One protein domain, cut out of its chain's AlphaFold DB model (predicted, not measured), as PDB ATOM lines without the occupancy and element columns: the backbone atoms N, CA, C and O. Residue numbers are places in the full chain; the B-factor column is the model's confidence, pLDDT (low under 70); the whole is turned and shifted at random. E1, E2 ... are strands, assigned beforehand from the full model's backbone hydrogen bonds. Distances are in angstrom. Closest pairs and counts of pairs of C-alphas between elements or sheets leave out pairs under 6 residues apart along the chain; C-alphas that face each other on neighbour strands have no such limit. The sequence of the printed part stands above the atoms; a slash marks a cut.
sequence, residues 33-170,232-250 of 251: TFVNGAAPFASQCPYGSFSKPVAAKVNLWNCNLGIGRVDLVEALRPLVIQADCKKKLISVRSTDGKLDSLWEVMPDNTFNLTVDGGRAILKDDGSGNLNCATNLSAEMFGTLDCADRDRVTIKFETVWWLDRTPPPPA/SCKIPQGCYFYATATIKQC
ATOM      1  N   THR A  33     -82.053 -55.978 154.440       88.44
ATOM      2  CA  THR A  33     -81.424 -57.224 154.895       88.44
ATOM      3  C   THR A  33     -79.929 -56.991 155.100       88.44
ATOM      4  O   THR A  33     -79.233 -56.477 154.219       88.44
ATOM      5  N   PHE A  34     -79.402 -57.383 156.263       90.12
ATOM      6  CA  PHE A  34     -77.977 -57.228 156.550       90.12
ATOM      7  C   PHE A  34     -77.134 -58.128 155.651       90.12
ATOM      8  O   PHE A  34     -77.405 -59.324 155.540       90.12
ATOM      9  N   VAL A  35     -76.067 -57.574 155.076       93.25
ATOM     10  CA  VAL A  35     -75.090 -58.355 154.312       93.25
ATOM     11  C   VAL A  35     -73.806 -58.484 155.112       93.25
ATOM     12  O   VAL A  35     -73.221 -57.499 155.558       93.25
ATOM     13  N   ASN A  36     -73.354 -59.715 155.297       94.12
ATOM     14  CA  ASN A  36     -72.022 -60.006 155.794       94.12
ATOM     15  C   ASN A  36     -71.071 -60.093 154.598       94.12
ATOM     16  O   ASN A  36     -70.958 -61.122 153.932       94.12
ATOM     17  N   GLY A  37     -70.452 -58.962 154.289       92.81
ATOM     18  CA  GLY A  37     -69.555 -58.789 153.159       92.81
ATOM     19  C   GLY A  37     -69.241 -57.312 152.947       92.81
ATOM     20  O   GLY A  37     -69.745 -56.444 153.663       92.81
ATOM     21  N   ALA A  38     -68.381 -57.024 151.975       95.50
ATOM     22  CA  ALA A  38     -67.937 -55.666 151.699       95.50
ATOM     23  C   ALA A  38     -67.743 -55.416 150.202       95.50
ATOM     24  O   ALA A  38     -67.500 -56.346 149.427       95.50
ATOM     25  N   ALA A  39     -67.799 -54.138 149.834       96.38
ATOM     26  CA  ALA A  39     -67.417 -53.623 148.529       96.38
ATOM     27  C   ALA A  39     -66.082 -52.868 148.662       96.38
ATOM     28  O   ALA A  39     -66.037 -51.810 149.298       96.38
ATOM     29  N   PRO A  40     -64.974 -53.412 148.138       96.31
ATOM     30  CA  PRO A  40     -63.683 -52.752 148.190       96.31
ATOM     31  C   PRO A  40     -63.574 -51.670 147.111       96.31
ATOM     32  O   PRO A  40     -63.692 -51.936 145.916       96.31
ATOM     33  N   PHE A  41     -63.271 -50.454 147.549       96.38
ATOM     34  CA  PHE A  41     -63.009 -49.300 146.701       96.38
ATOM     35  C   PHE A  41     -61.581 -48.808 146.897       96.38
ATOM     36  O   PHE A  41     -61.063 -48.816 148.009       96.38
ATOM     37  N   ALA A  42     -60.945 -48.328 145.841       95.25
ATOM     38  CA  ALA A  42     -59.679 -47.610 145.926       95.25
ATOM     39  C   ALA A  42     -59.694 -46.422 144.964       95.25
ATOM     40  O   ALA A  42     -60.536 -46.351 144.071       95.25
ATOM     41  N   SER A  43     -58.751 -45.499 145.129       95.06
ATOM     42  CA  SER A  43     -58.507 -44.441 144.157       95.06
ATOM     43  C   SER A  43     -57.145 -44.609 143.496       95.06
ATOM     44  O   SER A  43     -56.197 -45.049 144.144       95.06
ATOM     45  N   GLN A  44     -57.038 -44.268 142.212       93.31
ATOM     46  CA  GLN A  44     -55.753 -44.163 141.525       93.31
ATOM     47  C   GLN A  44     -55.344 -42.692 141.399       93.31
ATOM     48  O   GLN A  44     -56.078 -41.858 140.877       93.31
ATOM     49  N   CYS A  45     -54.138 -42.388 141.866       89.75
ATOM     50  CA  CYS A  45     -53.504 -41.087 141.745       89.75
ATOM     51  C   CYS A  45     -53.082 -40.788 140.295       89.75
ATOM     52  O   CYS A  45     -52.723 -41.716 139.563       89.75
ATOM     53  N   PRO A  46     -52.994 -39.503 139.889       83.00
ATOM     54  CA  PRO A  46     -52.564 -39.113 138.541       83.00
ATOM     55  C   PRO A  46     -51.201 -39.683 138.118       83.00
ATOM     56  O   PRO A  46     -50.961 -39.904 136.934       83.00
ATOM     57  N   TYR A  47     -50.321 -39.955 139.085       82.62
ATOM     58  CA  TYR A  47     -48.973 -40.493 138.876       82.62
ATOM     59  C   TYR A  47     -48.883 -42.023 139.017       82.62
ATOM     60  O   TYR A  47     -47.790 -42.575 139.105       82.62
ATOM     61  N   GLY A  48     -50.023 -42.719 139.051       84.62
ATOM     62  CA  GLY A  48     -50.097 -44.181 139.006       84.62
ATOM     63  C   GLY A  48     -50.044 -44.900 140.357       84.62
ATOM     64  O   GLY A  48     -50.245 -46.113 140.387       84.62
ATOM     65  N   SER A  49     -49.826 -44.198 141.474       89.00
ATOM     66  CA  SER A  49     -49.993 -44.782 142.813       89.00
ATOM     67  C   SER A  49     -51.472 -45.019 143.142       89.00
ATOM     68  O   SER A  49     -52.360 -44.426 142.532       89.00
ATOM     69  N   PHE A  50     -51.750 -45.890 144.113       89.31
ATOM     70  CA  PHE A  50     -53.107 -46.153 144.595       89.31
ATOM     71  C   PHE A  50     -53.271 -45.636 146.022       89.31
ATOM     72  O   PHE A  50     -52.353 -45.743 146.839       89.31
ATOM     73  N   SER A  51     -54.449 -45.099 146.332       88.88
ATOM     74  CA  SER A  51     -54.845 -44.821 147.706       88.88
ATOM     75  C   SER A  51     -55.007 -46.130 148.479       88.88
ATOM     76  O   SER A  51     -55.201 -47.206 147.905       88.88
ATOM     77  N   LYS A  52     -54.995 -46.038 149.813       88.50
ATOM     78  CA  LYS A  52     -55.390 -47.167 150.654       88.50
ATOM     79  C   LYS A  52     -56.827 -47.589 150.291       88.50
ATOM     80  O   LYS A  52     -57.698 -46.714 150.261       88.50
ATOM     81  N   PRO A  53     -57.090 -48.882 150.030       90.75
ATOM     82  CA  PRO A  53     -58.444 -49.349 149.776       90.75
ATOM     83  C   PRO A  53     -59.358 -49.143 150.990       90.75
ATOM     84  O   PRO A  53     -58.939 -49.311 152.139       90.75
ATOM     85  N   VAL A  54     -60.619 -48.822 150.723       94.56
ATOM     86  CA  VAL A  54     -61.710 -48.701 151.688       94.56
ATOM     87  C   VAL A  54     -62.693 -49.835 151.426       94.56
ATOM     88  O   VAL A  54     -63.212 -49.969 150.323       94.56
ATOM     89  N   ALA A  55     -62.951 -50.660 152.436       95.25
ATOM     90  CA  ALA A  55     -63.981 -51.690 152.370       95.25
ATOM     91  C   ALA A  55     -65.303 -51.097 152.870       95.25
ATOM     92  O   ALA A  55     -65.487 -50.923 154.075       95.25
ATOM     93  N   ALA A  56     -66.203 -50.751 151.952       95.62
ATOM     94  CA  ALA A  56     -67.512 -50.222 152.305       95.62
ATOM     95  C   ALA A  56     -68.444 -51.353 152.753       95.62
ATOM     96  O   ALA A  56     -68.477 -52.427 152.141       95.62
ATOM     97  N   LYS A  57     -69.219 -51.098 153.814       95.06
ATOM     98  CA  LYS A  57     -70.285 -52.000 154.250       95.06
ATOM     99  C   LYS A  57     -71.362 -52.045 153.171       95.06
ATOM    100  O   LYS A  57     -71.816 -51.002 152.704       95.06
ATOM    101  N   VAL A  58     -71.776 -53.254 152.819       95.25
ATOM    102  CA  VAL A  58     -72.863 -53.490 151.874       95.25
ATOM    103  C   VAL A  58     -74.120 -53.847 152.658       95.25
ATOM    104  O   VAL A  58     -74.049 -54.556 153.659       95.25
ATOM    105  N   ASN A  59     -75.272 -53.364 152.209       93.50
ATOM    106  CA  ASN A  59     -76.574 -53.815 152.689       93.50
ATOM    107  C   ASN A  59     -77.433 -54.227 151.496       93.50
ATOM    108  O   ASN A  59     -77.229 -53.728 150.392       93.50
ATOM    109  N   LEU A  60     -78.385 -55.130 151.709       93.25
ATOM    110  CA  LEU A  60     -79.293 -55.593 150.670       93.25
ATOM    111  C   LEU A  60     -80.663 -54.948 150.883       93.25
ATOM    112  O   LEU A  60     -81.177 -54.934 151.997       93.25
ATOM    113  N   TRP A  61     -81.239 -54.409 149.818       92.38
ATOM    114  CA  TRP A  61     -82.449 -53.594 149.854       92.38
ATOM    115  C   TRP A  61     -83.530 -54.152 148.950       92.38
ATOM    116  O   TRP A  61     -83.233 -54.759 147.920       92.38
ATOM    117  N   ASN A  62     -84.788 -53.912 149.335       87.19
ATOM    118  CA  ASN A  62     -85.975 -54.378 148.615       87.19
ATOM    119  C   ASN A  62     -85.955 -55.890 148.349       87.19
ATOM    120  O   ASN A  62     -86.486 -56.373 147.352       87.19
ATOM    121  N   CYS A  63     -85.349 -56.643 149.270       85.12
ATOM    122  CA  CYS A  63     -85.198 -58.084 149.167       85.12
ATOM    123  C   CYS A  63     -85.899 -58.779 150.314       85.12
ATOM    124  O   CYS A  63     -85.359 -58.897 151.411       85.12
ATOM    125  N   ASN A  64     -87.092 -59.291 150.037       85.62
ATOM    126  CA  ASN A  64     -87.752 -60.203 150.952       85.62
ATOM    127  C   ASN A  64     -87.313 -61.639 150.645       85.62
ATOM    128  O   ASN A  64     -87.979 -62.359 149.906       85.62
ATOM    129  N   LEU A  65     -86.160 -62.030 151.189       85.94
ATOM    130  CA  LEU A  65     -85.623 -63.388 151.053       85.94
ATOM    131  C   LEU A  65     -86.118 -64.337 152.158       85.94
ATOM    132  O   LEU A  65     -85.719 -65.494 152.199       85.94
ATOM    133  N   GLY A  66     -86.932 -63.851 153.103       86.69
ATOM    134  CA  GLY A  66     -87.328 -64.622 154.287       86.69
ATOM    135  C   GLY A  66     -86.184 -64.908 155.275       86.69
ATOM    136  O   GLY A  66     -86.386 -65.634 156.245       86.69
ATOM    137  N   ILE A  67     -84.998 -64.325 155.059       86.81
ATOM    138  CA  ILE A  67     -83.811 -64.448 155.915       86.81
ATOM    139  C   ILE A  67     -83.374 -63.071 156.416       86.81
ATOM    140  O   ILE A  67     -83.389 -62.093 155.676       86.81
ATOM    141  N   GLY A  68     -82.964 -62.987 157.684       85.94
ATOM    142  CA  GLY A  68     -82.543 -61.718 158.299       85.94
ATOM    143  C   GLY A  68     -81.116 -61.280 157.947       85.94
ATOM    144  O   GLY A  68     -80.705 -60.169 158.287       85.94
ATOM    145  N   ARG A  69     -80.333 -62.151 157.299       91.44
ATOM    146  CA  ARG A  69     -78.947 -61.888 156.904       91.44
ATOM    147  C   ARG A  69     -78.586 -62.681 155.654       91.44
ATOM    148  O   ARG A  69     -78.910 -63.860 155.572       91.44
ATOM    149  N   VAL A  70     -77.836 -62.048 154.760       93.31
ATOM    150  CA  VAL A  70     -77.191 -62.674 153.602       93.31
ATOM    151  C   VAL A  70     -75.679 -62.645 153.801       93.31
ATOM    152  O   VAL A  70     -75.117 -61.608 154.142       93.31
ATOM    153  N   ASP A  71     -75.004 -63.768 153.584       95.88
ATOM    154  CA  ASP A  71     -73.540 -63.818 153.578       95.88
ATOM    155  C   ASP A  71     -73.042 -63.809 152.125       95.88
ATOM    156  O   ASP A  71     -73.437 -64.660 151.321       95.88
ATOM    157  N   LEU A  72     -72.148 -62.878 151.795       95.94
ATOM    158  CA  LEU A  72     -71.368 -62.963 150.565       95.94
ATOM    159  C   LEU A  72     -70.236 -63.976 150.771       95.94
ATOM    160  O   LEU A  72     -69.493 -63.893 151.749       95.94
ATOM    161  N   VAL A  73     -70.092 -64.934 149.853       96.00
ATOM    162  CA  VAL A  73     -68.991 -65.915 149.897       96.00
ATOM    163  C   VAL A  73     -67.648 -65.224 149.650       96.00
ATOM    164  O   VAL A  73     -66.638 -65.576 150.259       96.00
ATOM    165  N   GLU A  74     -67.651 -64.211 148.789       93.62
ATOM    166  CA  GLU A  74     -66.505 -63.365 148.477       93.62
ATOM    167  C   GLU A  74     -66.911 -61.891 148.441       93.62
ATOM    168  O   GLU A  74     -68.068 -61.555 148.190       93.62
ATOM    169  N   ALA A  75     -65.957 -60.997 148.711       93.12
ATOM    170  CA  ALA A  75     -66.198 -59.564 148.576       93.12
ATOM    171  C   ALA A  75     -66.598 -59.220 147.134       93.12
ATOM    172  O   ALA A  75     -66.140 -59.866 146.189       93.12
ATOM    173  N   LEU A  76     -67.414 -58.173 146.965       95.06
ATOM    174  CA  LEU A  76     -67.762 -57.697 145.627       95.06
ATOM    175  C   LEU A  76     -66.498 -57.285 144.862       95.06
ATOM    176  O   LEU A  76     -65.463 -56.967 145.458       95.06
ATOM    177  N   ARG A  77     -66.589 -57.287 143.528       93.69
ATOM    178  CA  ARG A  77     -65.472 -56.930 142.650       93.69
ATOM    179  C   ARG A  77     -64.863 -55.583 143.084       93.69
ATOM    180  O   ARG A  77     -65.598 -54.596 143.147       93.69
ATOM    181  N   PRO A  78     -63.543 -55.512 143.337       94.88
ATOM    182  CA  PRO A  78     -62.903 -54.252 143.680       94.88
ATOM    183  C   PRO A  78     -62.977 -53.236 142.544       94.88
ATOM    184  O   PRO A  78     -62.632 -53.559 141.404       94.88
ATOM    185  N   LEU A  79     -63.370 -52.006 142.880       95.50
ATOM    186  CA  LEU A  79     -63.424 -50.880 141.948       95.50
ATOM    187  C   LEU A  79     -62.377 -49.822 142.314       95.50
ATOM    188  O   LEU A  79     -62.273 -49.377 143.458       95.50
ATOM    189  N   VAL A  80     -61.601 -49.410 141.319       96.25
ATOM    190  CA  VAL A  80     -60.611 -48.341 141.394       96.25
ATOM    191  C   VAL A  80     -61.149 -47.127 140.655       96.25
ATOM    192  O   VAL A  80     -61.471 -47.216 139.473       96.25
ATOM    193  N   ILE A  81     -61.211 -45.991 141.339       96.06
ATOM    194  CA  ILE A  81     -61.780 -44.751 140.816       96.06
ATOM    195  C   ILE A  81     -60.679 -43.704 140.657       96.06
ATOM    196  O   ILE A  81     -59.928 -43.419 141.589       96.06
ATOM    197  N   GLN A  82     -60.595 -43.088 139.488       95.50
ATOM    198  CA  GLN A  82     -59.701 -41.960 139.252       95.50
ATOM    199  C   GLN A  82     -60.489 -40.802 138.664       95.50
ATOM    200  O   GLN A  82     -61.126 -40.951 137.624       95.50
ATOM    201  N   ALA A  83     -60.395 -39.649 139.307       95.12
ATOM    202  CA  ALA A  83     -60.953 -38.395 138.847       95.12
ATOM    203  C   ALA A  83     -59.850 -37.480 138.291       95.12
ATOM    204  O   ALA A  83     -58.762 -37.358 138.856       95.12
ATOM    205  N   ASP A  84     -60.154 -36.796 137.193       93.19
ATOM    206  CA  ASP A  84     -59.374 -35.688 136.651       93.19
ATOM    207  C   ASP A  84     -60.261 -34.437 136.667       93.19
ATOM    208  O   ASP A  84     -61.051 -34.189 135.753       93.19
ATOM    209  N   CYS A  85     -60.135 -33.641 137.732       91.88
ATOM    210  CA  CYS A  85     -60.920 -32.419 137.918       91.88
ATOM    211  C   CYS A  85     -60.674 -31.372 136.823       91.88
ATOM    212  O   CYS A  85     -61.566 -30.576 136.528       91.88
ATOM    213  N   LYS A  86     -59.483 -31.366 136.203       90.81
ATOM    214  CA  LYS A  86     -59.141 -30.419 135.134       90.81
ATOM    215  C   LYS A  86     -59.835 -30.798 133.832       90.81
ATOM    216  O   LYS A  86     -60.322 -29.918 133.129       90.81
ATOM    217  N   LYS A  87     -59.857 -32.090 133.506       93.00
ATOM    218  CA  LYS A  87     -60.518 -32.601 132.298       93.00
ATOM    219  C   LYS A  87     -62.006 -32.870 132.487       93.00
ATOM    220  O   LYS A  87     -62.663 -33.166 131.500       93.00
ATOM    221  N   LYS A  88     -62.517 -32.776 133.721       94.56
ATOM    222  CA  LYS A  88     -63.889 -33.158 134.085       94.56
ATOM    223  C   LYS A  88     -64.182 -34.601 133.679       94.56
ATOM    224  O   LYS A  88     -65.191 -34.894 133.056       94.56
ATOM    225  N   LEU A  89     -63.269 -35.500 134.037       94.94
ATOM    226  CA  LEU A  89     -63.393 -36.925 133.746       94.94
ATOM    227  C   LEU A  89     -63.345 -37.752 135.026       94.94
ATOM    228  O   LEU A  89     -62.609 -37.430 135.958       94.94
ATOM    229  N   ILE A  90     -64.082 -38.855 135.029       95.81
ATOM    230  CA  ILE A  90     -63.989 -39.909 136.034       95.81
ATOM    231  C   ILE A  90     -63.822 -41.250 135.324       95.81
ATOM    232  O   ILE A  90     -64.523 -41.542 134.359       95.81
ATOM    233  N   SER A  91     -62.872 -42.059 135.779       95.62
ATOM    234  CA  SER A  91     -62.676 -43.426 135.301       95.62
ATOM    235  C   SER A  91     -62.891 -44.418 136.429       95.62
ATOM    236  O   SER A  91     -62.503 -44.158 137.570       95.62
ATOM    237  N   VAL A  92     -63.506 -45.548 136.094       96.38
ATOM    238  CA  VAL A  92     -63.738 -46.669 137.007       96.38
ATOM    239  C   VAL A  92     -63.147 -47.913 136.372       96.38
ATOM    240  O   VAL A  92     -63.464 -48.246 135.230       96.38
ATOM    241  N   ARG A  93     -62.268 -48.589 137.113       95.19
ATOM    242  CA  ARG A  93     -61.566 -49.790 136.657       95.19
ATOM    243  C   ARG A  93     -61.697 -50.908 137.666       95.19
ATOM    244  O   ARG A  93     -61.723 -50.658 138.868       95.19
ATOM    245  N   SER A  94     -61.723 -52.143 137.197       93.50
ATOM    246  CA  SER A  94     -61.591 -53.304 138.070       93.50
ATOM    247  C   SER A  94     -60.134 -53.737 138.197       93.50
ATOM    248  O   SER A  94     -59.316 -53.549 137.297       93.50
ATOM    249  N   THR A  95     -59.789 -54.367 139.319       88.56
ATOM    250  CA  THR A  95     -58.423 -54.870 139.558       88.56
ATOM    251  C   THR A  95     -58.036 -56.049 138.667       88.56
ATOM    252  O   THR A  95     -56.853 -56.344 138.530       88.56
ATOM    253  N   ASP A  96     -59.016 -56.737 138.076       87.62
ATOM    254  CA  ASP A  96     -58.799 -57.807 137.096       87.62
ATOM    255  C   ASP A  96     -58.660 -57.284 135.653       87.62
ATOM    256  O   ASP A  96     -58.461 -58.081 134.738       87.62
ATOM    257  N   GLY A  97     -58.765 -55.964 135.441       88.25
ATOM    258  CA  GLY A  97     -58.628 -55.316 134.134       88.25
ATOM    259  C   GLY A  97     -59.777 -55.580 133.158       88.25
ATOM    260  O   GLY A  97     -59.680 -55.195 131.997       88.25
ATOM    261  N   LYS A  98     -60.856 -56.244 133.594       87.19
ATOM    262  CA  LYS A  98     -62.024 -56.539 132.745       87.19
ATOM    263  C   LYS A  98     -62.973 -55.354 132.588       87.19
ATOM    264  O   LYS A  98     -63.731 -55.312 131.626       87.19
ATOM    265  N   LEU A  99     -62.934 -54.417 133.528       89.56
ATOM    266  CA  LEU A  99     -63.640 -53.149 133.477       89.56
ATOM    267  C   LEU A  99     -62.605 -52.030 133.375       89.56
ATOM    268  O   LEU A  99     -61.763 -51.882 134.261       89.56
ATOM    269  N   ASP A 100     -62.711 -51.229 132.324       92.06
ATOM    270  CA  ASP A 100     -62.064 -49.927 132.208       92.06
ATOM    271  C   ASP A 100     -63.016 -49.018 131.448       92.06
ATOM    272  O   ASP A 100     -63.441 -49.319 130.329       92.06
ATOM    273  N   SER A 101     -63.474 -47.967 132.103       92.94
ATOM    274  CA  SER A 101     -64.506 -47.107 131.553       92.94
ATOM    275  C   SER A 101     -64.336 -45.688 132.067       92.94
ATOM    276  O   SER A 101     -63.790 -45.456 133.150       92.94
ATOM    277  N   LEU A 102     -64.766 -44.736 131.242       94.50
ATOM    278  CA  LEU A 102     -64.496 -43.312 131.384       94.50
ATOM    279  C   LEU A 102     -65.781 -42.526 131.126       94.50
ATOM    280  O   LEU A 102     -66.464 -42.776 130.134       94.50
ATOM    281  N   TRP A 103     -66.072 -41.554 131.987       95.62
ATOM    282  CA  TRP A 103     -67.250 -40.694 131.898       95.62
ATOM    283  C   TRP A 103     -66.888 -39.233 132.105       95.62
ATOM    284  O   TRP A 103     -65.899 -38.900 132.764       95.62
ATOM    285  N   GLU A 104     -67.734 -38.369 131.556       95.69
ATOM    286  CA  GLU A 104     -67.699 -36.935 131.798       95.69
ATOM    287  C   GLU A 104     -68.372 -36.605 133.135       95.69
ATOM    288  O   GLU A 104     -69.432 -37.132 133.478       95.69
ATOM    289  N   VAL A 105     -67.724 -35.738 133.906       95.81
ATOM    290  CA  VAL A 105     -68.236 -35.191 135.162       95.81
ATOM    291  C   VAL A 105     -69.039 -33.941 134.833       95.81
ATOM    292  O   VAL A 105     -68.578 -33.079 134.082       95.81
ATOM    293  N   MET A 106     -70.215 -33.804 135.439       96.19
ATOM    294  CA  MET A 106     -71.076 -32.647 135.231       96.19
ATOM    295  C   MET A 106     -70.419 -31.341 135.728       96.19
ATOM    296  O   MET A 106     -69.522 -31.361 136.582       96.19
ATOM    297  N   PRO A 107     -70.843 -30.166 135.217       94.88
ATOM    298  CA  PRO A 107     -70.253 -28.879 135.595       94.88
ATOM    299  C   PRO A 107     -70.265 -28.591 137.103       94.88
ATOM    300  O   PRO A 107     -69.337 -27.956 137.608       94.88
ATOM    301  N   ASP A 108     -71.264 -29.105 137.820       95.62
ATOM    302  CA  ASP A 108     -71.444 -29.001 139.273       95.62
ATOM    303  C   ASP A 108     -70.604 -30.009 140.086       95.62
ATOM    304  O   ASP A 108     -70.770 -30.120 141.299       95.62
ATOM    305  N   ASN A 109     -69.670 -30.712 139.434       96.31
ATOM    306  CA  ASN A 109     -68.828 -31.771 139.997       96.31
ATOM    307  C   ASN A 109     -69.584 -33.036 140.423       96.31
ATOM    308  O   ASN A 109     -69.044 -33.836 141.192       96.31
ATOM    309  N   THR A 110     -70.798 -33.251 139.926       97.62
ATOM    310  CA  THR A 110     -71.520 -34.506 140.138       97.62
ATOM    311  C   THR A 110     -71.254 -35.502 139.006       97.62
ATOM    312  O   THR A 110     -70.829 -35.140 137.906       97.62
ATOM    313  N   PHE A 111     -71.462 -36.787 139.273       96.69
ATOM    314  CA  PHE A 111     -71.392 -37.835 138.258       96.69
ATOM    315  C   PHE A 111     -72.460 -38.898 138.503       96.69
ATOM    316  O   PHE A 111     -72.875 -39.123 139.640       96.69
ATOM    317  N   ASN A 112     -72.880 -39.558 137.425       96.19
ATOM    318  CA  ASN A 112     -73.731 -40.739 137.447       96.19
ATOM    319  C   ASN A 112     -73.284 -41.670 136.314       96.19
ATOM    320  O   ASN A 112     -73.208 -41.243 135.162       96.19
ATOM    321  N   LEU A 113     -72.939 -42.908 136.647       94.81
ATOM    322  CA  LEU A 113     -72.393 -43.884 135.712       94.81
ATOM    323  C   LEU A 113     -72.877 -45.298 136.029       94.81
ATOM    324  O   LEU A 113     -73.172 -45.628 137.176       94.81
ATOM    325  N   THR A 114     -72.904 -46.152 135.008       94.06
ATOM    326  CA  THR A 114     -73.267 -47.569 135.125       94.06
ATOM    327  C   THR A 114     -72.123 -48.431 134.608       94.06
ATOM    328  O   THR A 114     -71.611 -48.190 133.515       94.06
ATOM    329  N   VAL A 115     -71.726 -49.444 135.381       93.56
ATOM    330  CA  VAL A 115     -70.625 -50.367 135.069       93.56
ATOM    331  C   VAL A 115     -71.026 -51.822 135.267       93.56
ATOM    332  O   VAL A 115     -72.027 -52.137 135.915       93.56
ATOM    333  N   ASP A 116     -70.210 -52.729 134.733       91.56
ATOM    334  CA  ASP A 116     -70.266 -54.139 135.113       91.56
ATOM    335  C   ASP A 116     -69.806 -54.308 136.572       91.56
ATOM    336  O   ASP A 116     -68.627 -54.135 136.903       91.56
ATOM    337  N   GLY A 117     -70.748 -54.664 137.447       91.56
ATOM    338  CA  GLY A 117     -70.505 -54.936 138.862       91.56
ATOM    339  C   GLY A 117     -69.879 -56.312 139.112       91.56
ATOM    340  O   GLY A 117     -69.498 -56.621 140.242       91.56
ATOM    341  N   GLY A 118     -69.750 -57.135 138.071       92.38
ATOM    342  CA  GLY A 118     -69.193 -58.471 138.124       92.38
ATOM    343  C   GLY A 118     -70.203 -59.515 138.561       92.38
ATOM    344  O   GLY A 118     -71.315 -59.584 138.047       92.38
ATOM    345  N   ARG A 119     -69.788 -60.382 139.480       92.50
ATOM    346  CA  ARG A 119     -70.586 -61.513 139.949       92.50
ATOM    347  C   ARG A 119     -70.569 -61.519 141.469       92.50
ATOM    348  O   ARG A 119     -69.508 -61.342 142.059       92.50
ATOM    349  N   ALA A 120     -71.728 -61.718 142.081       94.25
ATOM    350  CA  ALA A 120     -71.832 -62.029 143.499       94.25
ATOM    351  C   ALA A 120     -72.109 -63.517 143.673       94.25
ATOM    352  O   ALA A 120     -72.876 -64.105 142.908       94.25
ATOM    353  N   ILE A 121     -71.510 -64.098 144.709       95.12
ATOM    354  CA  ILE A 121     -71.819 -65.446 145.175       95.12
ATOM    355  C   ILE A 121     -72.427 -65.312 146.568       95.12
ATOM    356  O   ILE A 121     -71.757 -64.863 147.501       95.12
ATOM    357  N   LEU A 122     -73.700 -65.677 146.700       94.31
ATOM    358  CA  LEU A 122     -74.402 -65.678 147.977       94.31
ATOM    359  C   LEU A 122     -74.323 -67.058 148.599       94.31
ATOM    360  O   LEU A 122     -74.593 -68.056 147.938       94.31
ATOM    361  N   LYS A 123     -73.992 -67.117 149.886       95.19
ATOM    362  CA  LYS A 123     -73.907 -68.385 150.611       95.19
ATOM    363  C   LYS A 123     -75.256 -69.105 150.673       95.19
ATOM    364  O   LYS A 123     -75.265 -70.328 150.606       95.19
ATOM    365  N   ASP A 124     -76.347 -68.352 150.794       92.75
ATOM    366  CA  ASP A 124     -77.736 -68.818 150.803       92.75
ATOM    367  C   ASP A 124     -78.637 -67.688 150.272       92.75
ATOM    368  O   ASP A 124     -78.442 -66.524 150.636       92.75
ATOM    369  N   ASP A 125     -79.593 -68.017 149.403       88.38
ATOM    370  CA  ASP A 125     -80.588 -67.089 148.851       88.38
ATOM    371  C   ASP A 125     -81.950 -67.136 149.566       88.38
ATOM    372  O   ASP A 125     -82.893 -66.478 149.130       88.38
ATOM    373  N   GLY A 126     -82.079 -67.921 150.641       89.38
ATOM    374  CA  GLY A 126     -83.335 -68.118 151.371       89.38
ATOM    375  C   GLY A 126     -84.298 -69.102 150.695       89.38
ATOM    376  O   GLY A 126     -85.312 -69.474 151.283       89.38
ATOM    377  N   SER A 127     -83.970 -69.584 149.491       89.94
ATOM    378  CA  SER A 127     -84.707 -70.630 148.768       89.94
ATOM    379  C   SER A 127     -84.033 -72.006 148.868       89.94
ATOM    380  O   SER A 127     -84.434 -72.943 148.175       89.94
ATOM    381  N   GLY A 128     -83.002 -72.131 149.710       87.44
ATOM    382  CA  GLY A 128     -82.216 -73.350 149.887       87.44
ATOM    383  C   GLY A 128     -81.120 -73.549 148.837       87.44
ATOM    384  O   GLY A 128     -80.522 -74.627 148.804       87.44
ATOM    385  N   ASN A 129     -80.828 -72.551 147.988       89.31
ATOM    386  CA  ASN A 129     -79.705 -72.636 147.055       89.31
ATOM    387  C   ASN A 129     -78.432 -72.133 147.733       89.31
ATOM    388  O   ASN A 129     -78.242 -70.935 147.949       89.31
ATOM    389  N   LEU A 130     -77.528 -73.062 148.030       92.00
ATOM    390  CA  LEU A 130     -76.243 -72.731 148.629       92.00
ATOM    391  C   LEU A 130     -75.240 -72.260 147.578       92.00
ATOM    392  O   LEU A 130     -75.143 -72.844 146.497       92.00
ATOM    393  N   ASN A 131     -74.440 -71.254 147.935       93.75
ATOM    394  CA  ASN A 131     -73.396 -70.678 147.081       93.75
ATOM    395  C   ASN A 131     -73.914 -70.328 145.679       93.75
ATOM    396  O   ASN A 131     -73.220 -70.570 144.691       93.75
ATOM    397  N   CYS A 132     -75.143 -69.828 145.574       93.31
ATOM    398  CA  CYS A 132     -75.701 -69.431 144.293       93.31
ATOM    399  C   CYS A 132     -74.960 -68.200 143.760       93.31
ATOM    400  O   CYS A 132     -74.355 -67.446 144.527       93.31
ATOM    401  N   ALA A 133     -75.016 -67.971 142.452       93.50
ATOM    402  CA  ALA A 133     -74.388 -66.805 141.856       93.50
ATOM    403  C   ALA A 133     -75.335 -65.980 140.991       93.50
ATOM    404  O   ALA A 133     -76.243 -66.503 140.345       93.50
ATOM    405  N   THR A 134     -75.070 -64.678 140.947       92.62
ATOM    406  CA  THR A 134     -75.807 -63.713 140.130       92.62
ATOM    407  C   THR A 134     -74.853 -62.670 139.556       92.62
ATOM    408  O   THR A 134     -73.849 -62.319 140.185       92.62
ATOM    409  N   ASN A 135     -75.143 -62.204 138.343       92.50
ATOM    410  CA  ASN A 135     -74.412 -61.099 137.732       92.50
ATOM    411  C   ASN A 135     -74.917 -59.773 138.303       92.50
ATOM    412  O   ASN A 135     -76.087 -59.646 138.670       92.50
ATOM    413  N   LEU A 136     -74.025 -58.790 138.369       94.06
ATOM    414  CA  LEU A 136     -74.306 -57.482 138.935       94.06
ATOM    415  C   LEU A 136     -74.091 -56.387 137.896       94.06
ATOM    416  O   LEU A 136     -73.053 -56.341 137.239       94.06
ATOM    417  N   SER A 137     -75.012 -55.430 137.839       93.69
ATOM    418  CA  SER A 137     -74.756 -54.118 137.240       93.69
ATOM    419  C   SER A 137     -74.645 -53.090 138.354       93.69
ATOM    420  O   SER A 137     -75.524 -53.022 139.209       93.69
ATOM    421  N   ALA A 138     -73.553 -52.327 138.373       95.25
ATOM    422  CA  ALA A 138     -73.314 -51.315 139.389       95.25
ATOM    423  C   ALA A 138     -73.622 -49.922 138.836       95.25
ATOM    424  O   ALA A 138     -73.005 -49.483 137.869       95.25
ATOM    425  N   GLU A 139     -74.554 -49.223 139.465       95.69
ATOM    426  CA  GLU A 139     -74.823 -47.807 139.246       95.69
ATOM    427  C   GLU A 139     -74.140 -47.008 140.351       95.69
ATOM    428  O   GLU A 139     -74.326 -47.280 141.539       95.69
ATOM    429  N   MET A 140     -73.318 -46.040 139.963       96.69
ATOM    430  CA  MET A 140     -72.575 -45.185 140.874       96.69
ATOM    431  C   MET A 140     -72.941 -43.736 140.627       96.69
ATOM    432  O   MET A 140     -72.867 -43.254 139.499       96.69
ATOM    433  N   PHE A 141     -73.254 -43.020 141.697       96.94
ATOM    434  CA  PHE A 141     -73.523 -41.593 141.640       96.94
ATOM    435  C   PHE A 141     -72.890 -40.896 142.833       96.94
ATOM    436  O   PHE A 141     -72.773 -41.460 143.921       96.94
ATOM    437  N   GLY A 142     -72.428 -39.671 142.624       97.75
ATOM    438  CA  GLY A 142     -71.666 -38.981 143.649       97.75
ATOM    439  C   GLY A 142     -71.193 -37.602 143.243       97.75
ATOM    440  O   GLY A 142     -71.603 -37.043 142.225       97.75
ATOM    441  N   THR A 143     -70.308 -37.061 144.070       97.69
ATOM    442  CA  THR A 143     -69.733 -35.723 143.933       97.69
ATOM    443  C   THR A 143     -68.219 -35.763 144.077       97.69
ATOM    444  O   THR A 143     -67.686 -36.521 144.898       97.69
ATOM    445  N   LEU A 144     -67.539 -34.890 143.342       96.56
ATOM    446  CA  LEU A 144     -66.110 -34.634 143.463       96.56
ATOM    447  C   LEU A 144     -65.869 -33.316 144.200       96.56
ATOM    448  O   LEU A 144     -66.377 -32.267 143.807       96.56
ATOM    449  N   ASP A 145     -65.046 -33.362 145.239       95.69
ATOM    450  CA  ASP A 145     -64.488 -32.178 145.883       95.69
ATOM    451  C   ASP A 145     -63.044 -31.991 145.405       95.69
ATOM    452  O   ASP A 145     -62.124 -32.709 145.811       95.69
ATOM    453  N   CYS A 146     -62.887 -31.051 144.476       90.75
ATOM    454  CA  CYS A 146     -61.646 -30.732 143.779       90.75
ATOM    455  C   CYS A 146     -60.892 -29.592 144.478       90.75
ATOM    456  O   CYS A 146     -60.629 -28.557 143.862       90.75
ATOM    457  N   ALA A 147     -60.566 -29.762 145.762       79.50
ATOM    458  CA  ALA A 147     -59.838 -28.752 146.531       79.50
ATOM    459  C   ALA A 147     -58.464 -28.404 145.913       79.50
ATOM    460  O   ALA A 147     -58.054 -27.246 145.946       79.50
ATOM    461  N   ASP A 148     -57.774 -29.391 145.325       75.94
ATOM    462  CA  ASP A 148     -56.536 -29.227 144.549       75.94
ATOM    463  C   ASP A 148     -56.535 -30.205 143.358       75.94
ATOM    464  O   ASP A 148     -57.225 -31.226 143.378       75.94
ATOM    465  N   ARG A 149     -55.739 -29.928 142.317       71.56
ATOM    466  CA  ARG A 149     -55.618 -30.757 141.107       71.56
ATOM    467  C   ARG A 149     -55.292 -32.214 141.435       71.56
ATOM    468  O   ARG A 149     -55.790 -33.114 140.763       71.56
ATOM    469  N   ASP A 150     -54.462 -32.422 142.453       76.50
ATOM    470  CA  ASP A 150     -53.954 -33.741 142.827       76.50
ATOM    471  C   ASP A 150     -54.603 -34.287 144.114       76.50
ATOM    472  O   ASP A 150     -54.311 -35.416 144.496       76.50
ATOM    473  N   ARG A 151     -55.497 -33.521 144.761       87.50
ATOM    474  CA  ARG A 151     -56.216 -33.916 145.983       87.50
ATOM    475  C   ARG A 151     -57.712 -33.839 145.744       87.50
ATOM    476  O   ARG A 151     -58.330 -32.789 145.912       87.50
ATOM    477  N   VAL A 152     -58.282 -34.974 145.365       93.38
ATOM    478  CA  VAL A 152     -59.713 -35.084 145.075       93.38
ATOM    479  C   VAL A 152     -60.369 -35.942 146.142       93.38
ATOM    480  O   VAL A 152     -59.958 -37.080 146.359       93.38
ATOM    481  N   THR A 153     -61.405 -35.429 146.802       95.69
ATOM    482  CA  THR A 153     -62.270 -36.271 147.640       95.69
ATOM    483  C   THR A 153     -63.478 -36.701 146.820       95.69
ATOM    484  O   THR A 153     -64.191 -35.868 146.270       95.69
ATOM    485  N   ILE A 154     -63.711 -38.006 146.734       96.06
ATOM    486  CA  ILE A 154     -64.798 -38.608 145.962       96.06
ATOM    487  C   ILE A 154     -65.793 -39.183 146.965       96.06
ATOM    488  O   ILE A 154     -65.463 -40.121 147.695       96.06
ATOM    489  N   LYS A 155     -66.995 -38.608 147.018       97.56
ATOM    490  CA  LYS A 155     -68.112 -39.098 147.837       97.56
ATOM    491  C   LYS A 155     -69.146 -39.697 146.913       97.56
ATOM    492  O   LYS A 155     -69.555 -39.026 145.969       97.56
ATOM    493  N   PHE A 156     -69.548 -40.932 147.157       97.56
ATOM    494  CA  PHE A 156     -70.446 -41.617 146.246       97.56
ATOM    495  C   PHE A 156     -71.254 -42.704 146.933       97.56
ATOM    496  O   PHE A 156     -70.899 -43.230 147.991       97.56
ATOM    497  N   GLU A 157     -72.335 -43.047 146.260       97.50
ATOM    498  CA  GLU A 157     -73.180 -44.184 146.547       97.50
ATOM    499  C   GLU A 157     -73.041 -45.179 145.398       97.50
ATOM    500  O   GLU A 157     -72.676 -44.832 144.270       97.50
ATOM    501  N   THR A 158     -73.264 -46.452 145.691       97.06
ATOM    502  CA  THR A 158     -73.237 -47.506 144.685       97.06
ATOM    503  C   THR A 158     -74.377 -48.469 144.926       97.06
ATOM    504  O   THR A 158     -74.553 -48.981 146.033       97.06
ATOM    505  N   VAL A 159     -75.134 -48.709 143.863       96.94
ATOM    506  CA  VAL A 159     -76.238 -49.658 143.793       96.94
ATOM    507  C   VAL A 159     -75.806 -50.788 142.871       96.94
ATOM    508  O   VAL A 159     -75.594 -50.557 141.686       96.94
ATOM    509  N   TRP A 160     -75.680 -52.013 143.380       96.44
ATOM    510  CA  TRP A 160     -75.503 -53.185 142.521       96.44
ATOM    511  C   TRP A 160     -76.846 -53.868 142.345       96.44
ATOM    512  O   TRP A 160     -77.342 -54.498 143.275       96.44
ATOM    513  N   TRP A 161     -77.419 -53.759 141.156       94.62
ATOM    514  CA  TRP A 161     -78.630 -54.470 140.779       94.62
ATOM    515  C   TRP A 161     -78.327 -55.946 140.552       94.62
ATOM    516  O   TRP A 161     -77.431 -56.287 139.774       94.62
ATOM    517  N   LEU A 162     -79.087 -56.814 141.216       92.12
ATOM    518  CA  LEU A 162     -78.964 -58.256 141.055       92.12
ATOM    519  C   LEU A 162     -79.712 -58.678 139.784       92.12
ATOM    520  O   LEU A 162     -80.838 -58.237 139.550       92.12
ATOM    521  N   ASP A 163     -79.069 -59.510 138.963       82.56
ATOM    522  CA  ASP A 163     -79.615 -60.053 137.710       82.56
ATOM    523  C   ASP A 163     -80.023 -58.995 136.664       82.56
ATOM    524  O   ASP A 163     -80.884 -59.212 135.812       82.56
ATOM    525  N   ARG A 164     -79.381 -57.818 136.696       74.94
ATOM    526  CA  ARG A 164     -79.442 -56.853 135.591       74.94
ATOM    527  C   ARG A 164     -78.142 -56.886 134.808       74.94
ATOM    528  O   ARG A 164     -77.072 -56.633 135.356       74.94
ATOM    529  N   THR A 165     -78.241 -57.140 133.509       65.38
ATOM    530  CA  THR A 165     -77.138 -56.881 132.581       65.38
ATOM    531  C   THR A 165     -77.008 -55.365 132.407       65.38
ATOM    532  O   THR A 165     -78.031 -54.720 132.155       65.38
ATOM    533  N   PRO A 166     -75.801 -54.776 132.528       60.06
ATOM    534  CA  PRO A 166     -75.614 -53.362 132.232       60.06
ATOM    535  C   PRO A 166     -76.119 -53.058 130.813       60.06
ATOM    536  O   PRO A 166     -75.884 -53.870 129.907       60.06
ATOM    537  N   PRO A 167     -76.787 -51.915 130.576       57.22
ATOM    538  CA  PRO A 167     -77.012 -51.467 129.211       57.22
ATOM    539  C   PRO A 167     -75.649 -51.339 128.503       57.22
ATOM    540  O   PRO A 167     -74.667 -50.954 129.146       57.22
ATOM    541  N   PRO A 168     -75.550 -51.675 127.202       53.75
ATOM    542  CA  PRO A 168     -74.311 -51.496 126.453       53.75
ATOM    543  C   PRO A 168     -73.805 -50.055 126.611       53.75
ATOM    544  O   PRO A 168     -74.635 -49.139 126.594       53.75
ATOM    545  N   PRO A 169     -72.483 -49.827 126.750       54.00
ATOM    546  CA  PRO A 169     -71.957 -48.474 126.798       54.00
ATOM    547  C   PRO A 169     -72.459 -47.706 125.576       54.00
ATOM    548  O   PRO A 169     -72.401 -48.218 124.453       54.00
ATOM    549  N   ALA A 170     -72.979 -46.496 125.799       52.91
ATOM    550  CA  ALA A 170     -73.362 -45.628 124.697       52.91
ATOM    551  C   ALA A 170     -72.152 -45.492 123.756       52.91
ATOM    552  O   ALA A 170     -71.031 -45.313 124.247       52.91
ATOM    553  N   SER A 232     -77.944 -70.695 139.707       87.75
ATOM    554  CA  SER A 232     -78.472 -69.332 139.621       87.75
ATOM    555  C   SER A 232     -79.267 -69.005 140.889       87.75
ATOM    556  O   SER A 232     -80.028 -69.844 141.378       87.75
ATOM    557  N   CYS A 233     -79.070 -67.808 141.442       90.12
ATOM    558  CA  CYS A 233     -79.802 -67.376 142.631       90.12
ATOM    559  C   CYS A 233     -81.286 -67.116 142.335       90.12
ATOM    560  O   CYS A 233     -81.626 -66.485 141.335       90.12
ATOM    561  N   LYS A 234     -82.173 -67.512 143.254       91.00
ATOM    562  CA  LYS A 234     -83.613 -67.214 143.200       91.00
ATOM    563  C   LYS A 234     -83.933 -65.966 144.014       91.00
ATOM    564  O   LYS A 234     -84.528 -66.033 145.084       91.00
ATOM    565  N   ILE A 235     -83.515 -64.817 143.496       88.00
ATOM    566  CA  ILE A 235     -83.671 -63.529 144.174       88.00
ATOM    567  C   ILE A 235     -84.820 -62.748 143.523       88.00
ATOM    568  O   ILE A 235     -84.917 -62.737 142.295       88.00
ATOM    569  N   PRO A 236     -85.696 -62.092 144.307       87.25
ATOM    570  CA  PRO A 236     -86.740 -61.232 143.764       87.25
ATOM    571  C   PRO A 236     -86.182 -60.151 142.830       87.25
ATOM    572  O   PRO A 236     -85.134 -59.559 143.085       87.25
ATOM    573  N   GLN A 237     -86.910 -59.846 141.757       86.38
ATOM    574  CA  GLN A 237     -86.540 -58.740 140.878       86.38
ATOM    575  C   GLN A 237     -86.592 -57.403 141.625       86.38
ATOM    576  O   GLN A 237     -87.472 -57.171 142.449       86.38
ATOM    577  N   GLY A 238     -85.660 -56.504 141.302       85.81
ATOM    578  CA  GLY A 238     -85.557 -55.196 141.958       85.81
ATOM    579  C   GLY A 238     -84.749 -55.210 143.255       85.81
ATOM    580  O   GLY A 238     -84.538 -54.152 143.836       85.81
ATOM    581  N   CYS A 239     -84.249 -56.376 143.661       91.81
ATOM    582  CA  CYS A 239     -83.217 -56.504 144.672       91.81
ATOM    583  C   CYS A 239     -81.925 -55.795 144.270       91.81
ATOM    584  O   CYS A 239     -81.441 -55.953 143.144       91.81
ATOM    585  N   TYR A 240     -81.322 -55.074 145.215       94.88
ATOM    586  CA  TYR A 240     -80.009 -54.474 145.009       94.88
ATOM    587  C   TYR A 240     -79.165 -54.441 146.277       94.88
ATOM    588  O   TYR A 240     -79.667 -54.287 147.393       94.88
ATOM    589  N   PHE A 241     -77.853 -54.557 146.095       96.25
ATOM    590  CA  PHE A 241     -76.897 -54.165 147.117       96.25
ATOM    591  C   PHE A 241     -76.711 -52.654 147.098       96.25
ATOM    592  O   PHE A 241     -76.694 -52.043 146.034       96.25
ATOM    593  N   TYR A 242     -76.506 -52.065 148.267       95.88
ATOM    594  CA  TYR A 242     -76.244 -50.646 148.438       95.88
ATOM    595  C   TYR A 242     -75.037 -50.432 149.344       95.88
ATOM    596  O   TYR A 242     -74.917 -51.078 150.392       95.88
ATOM    597  N   ALA A 243     -74.166 -49.504 148.959       96.25
ATOM    598  CA  ALA A 243     -73.072 -49.027 149.791       96.25
ATOM    599  C   ALA A 243     -72.816 -47.538 149.552       96.25
ATOM    600  O   ALA A 243     -72.981 -47.030 148.445       96.25
ATOM    601  N   THR A 244     -72.332 -46.865 150.589       96.50
ATOM    602  CA  THR A 244     -71.826 -45.491 150.529       96.50
ATOM    603  C   THR A 244     -70.341 -45.494 150.839       96.50
ATOM    604  O   THR A 244     -69.899 -46.200 151.752       96.50
ATOM    605  N   ALA A 245     -69.561 -44.685 150.132       96.62
ATOM    606  CA  ALA A 245     -68.139 -44.556 150.398       96.62
ATOM    607  C   ALA A 245     -67.641 -43.128 150.173       96.62
ATOM    608  O   ALA A 245     -68.148 -42.361 149.357       96.62
ATOM    609  N   THR A 246     -66.596 -42.784 150.921       96.44
ATOM    610  CA  THR A 246     -65.776 -41.602 150.677       96.44
ATOM    611  C   THR A 246     -64.336 -42.060 150.539       96.44
ATOM    612  O   THR A 246     -63.804 -42.711 151.439       96.44
ATOM    613  N   ILE A 247     -63.701 -41.720 149.422       95.56
ATOM    614  CA  ILE A 247     -62.288 -42.011 149.173       95.56
ATOM    615  C   ILE A 247     -61.548 -40.724 148.823       95.56
ATOM    616  O   ILE A 247     -62.130 -39.782 148.285       95.56
ATOM    617  N   LYS A 248     -60.253 -40.686 149.128       93.81
ATOM    618  CA  LYS A 248     -59.366 -39.590 148.741       93.81
ATOM    619  C   LYS A 248     -58.396 -40.072 147.675       93.81
ATOM    620  O   LYS A 248     -57.718 -41.086 147.857       93.81
ATOM    621  N   GLN A 249     -58.331 -39.330 146.581       91.31
ATOM    622  CA  GLN A 249     -57.296 -39.459 145.576       91.31
ATOM    623  C   GLN A 249     -56.077 -38.683 146.062       91.31
ATOM    624  O   GLN A 249     -56.067 -37.457 145.992       91.31
ATOM    625  N   CYS A 250     -55.080 -39.430 146.544       81.69
ATOM    626  CA  CYS A 250     -53.825 -38.932 147.111       81.69
ATOM    627  C   CYS A 250     -53.995 -38.094 148.402       81.69
ATOM    628  O   CYS A 250     -55.042 -37.499 148.655       81.69
TER     629      CYS A 250
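This is residues 33 to 170 and 232 to 250 of the 251 residues of an uncharacterized protein of Bdellovibrionales bacterium GWB1_55_8 (UniProt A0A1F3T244). One strongly twisted, branched sheet of ten strands rolls up into an elongated, nearly closed barrel. The long strands E7, E8, E9 and E10 with E2 and E1 make most of its wall, and beyond E1 the wall splits into E3 towards one end and E4, E5 and E6 towards the other; the edge strands E3 and E6 come near the third edge strand, E7, without being its neighbours. The printed part has 157 residues, no named helix and ten strands, E1 to E10 in chain order; the class is all strand, with parallel and antiparallel neighbours. It is compact, with a radius of gyration of the C-alphas of 16.0 A, and spans 51 by 31 by 26 A.

E1, residues 33 to 43, bends by 69 degrees at residue 36. It forms an antiparallel hairpin with E2, residues 54 to 61; N 41 and O 54 are 2.8 A apart, within hydrogen-bond range. On the other side of E1, its pairing is staggered: E3, residues 69 to 71, is parallel beside residues 33 to 36, with N 36 and O 70 at 2.8 A, and E4, residues 79 to 84, is parallel beside residues 41 to 43, with N 81 and O 42 at 2.8 A. E4, E5, residues 89 to 94, and E6, residues 100 to 104, form a meander, each strand the antiparallel neighbour of the one before; N 82 and O 91 are 2.9 A apart, N 103 and O 90 2.8 A. E7, residues 110 to 124, E8, residues 130 to 148, and E9, residues 151 to 162, form another meander; N 115 and O 138 are 2.8 A apart, N 143 and O 155 2.8 A. E10, residues 240 to 249, is antiparallel to E9, with N 154 and O 247 at 2.8 A, and to E2 on its other side, with N 242 and O 59 at 2.8 A. The closest C-alphas of E3 and E7 are those of Asp 71 and Lys 123, 5.5 A apart; those of E6 and E7 are Trp 103 and Leu 113, 7.2 A. E1 and E8 are apart.

E1 begins at C-alpha 33, (-81.424, -57.224, 154.895), and is 28.4 A long. E2 measures 21.4 A, E7 36.5 A, E8 47.9 A, E9 33.7 A and E10 27.2 A. E8 bends by 62 degrees at residue 134 and ends at C-alpha 148, (-56.536, -29.227, 144.549). E10 ends at C-alpha 249, (-57.296, -39.459, 145.576).

The two C-alphas farthest apart, those of Gly 128 and Asp 148, are 51.3 A apart. Residues 171 to 231 are not printed, and C-alphas 170 and 232 are 28.5 A apart across this cut, between E9 and E10. Of the links that are printed whole, none is long. Mean pLDDT of the printed part is 90.9; residues 165 to 170 are under 70.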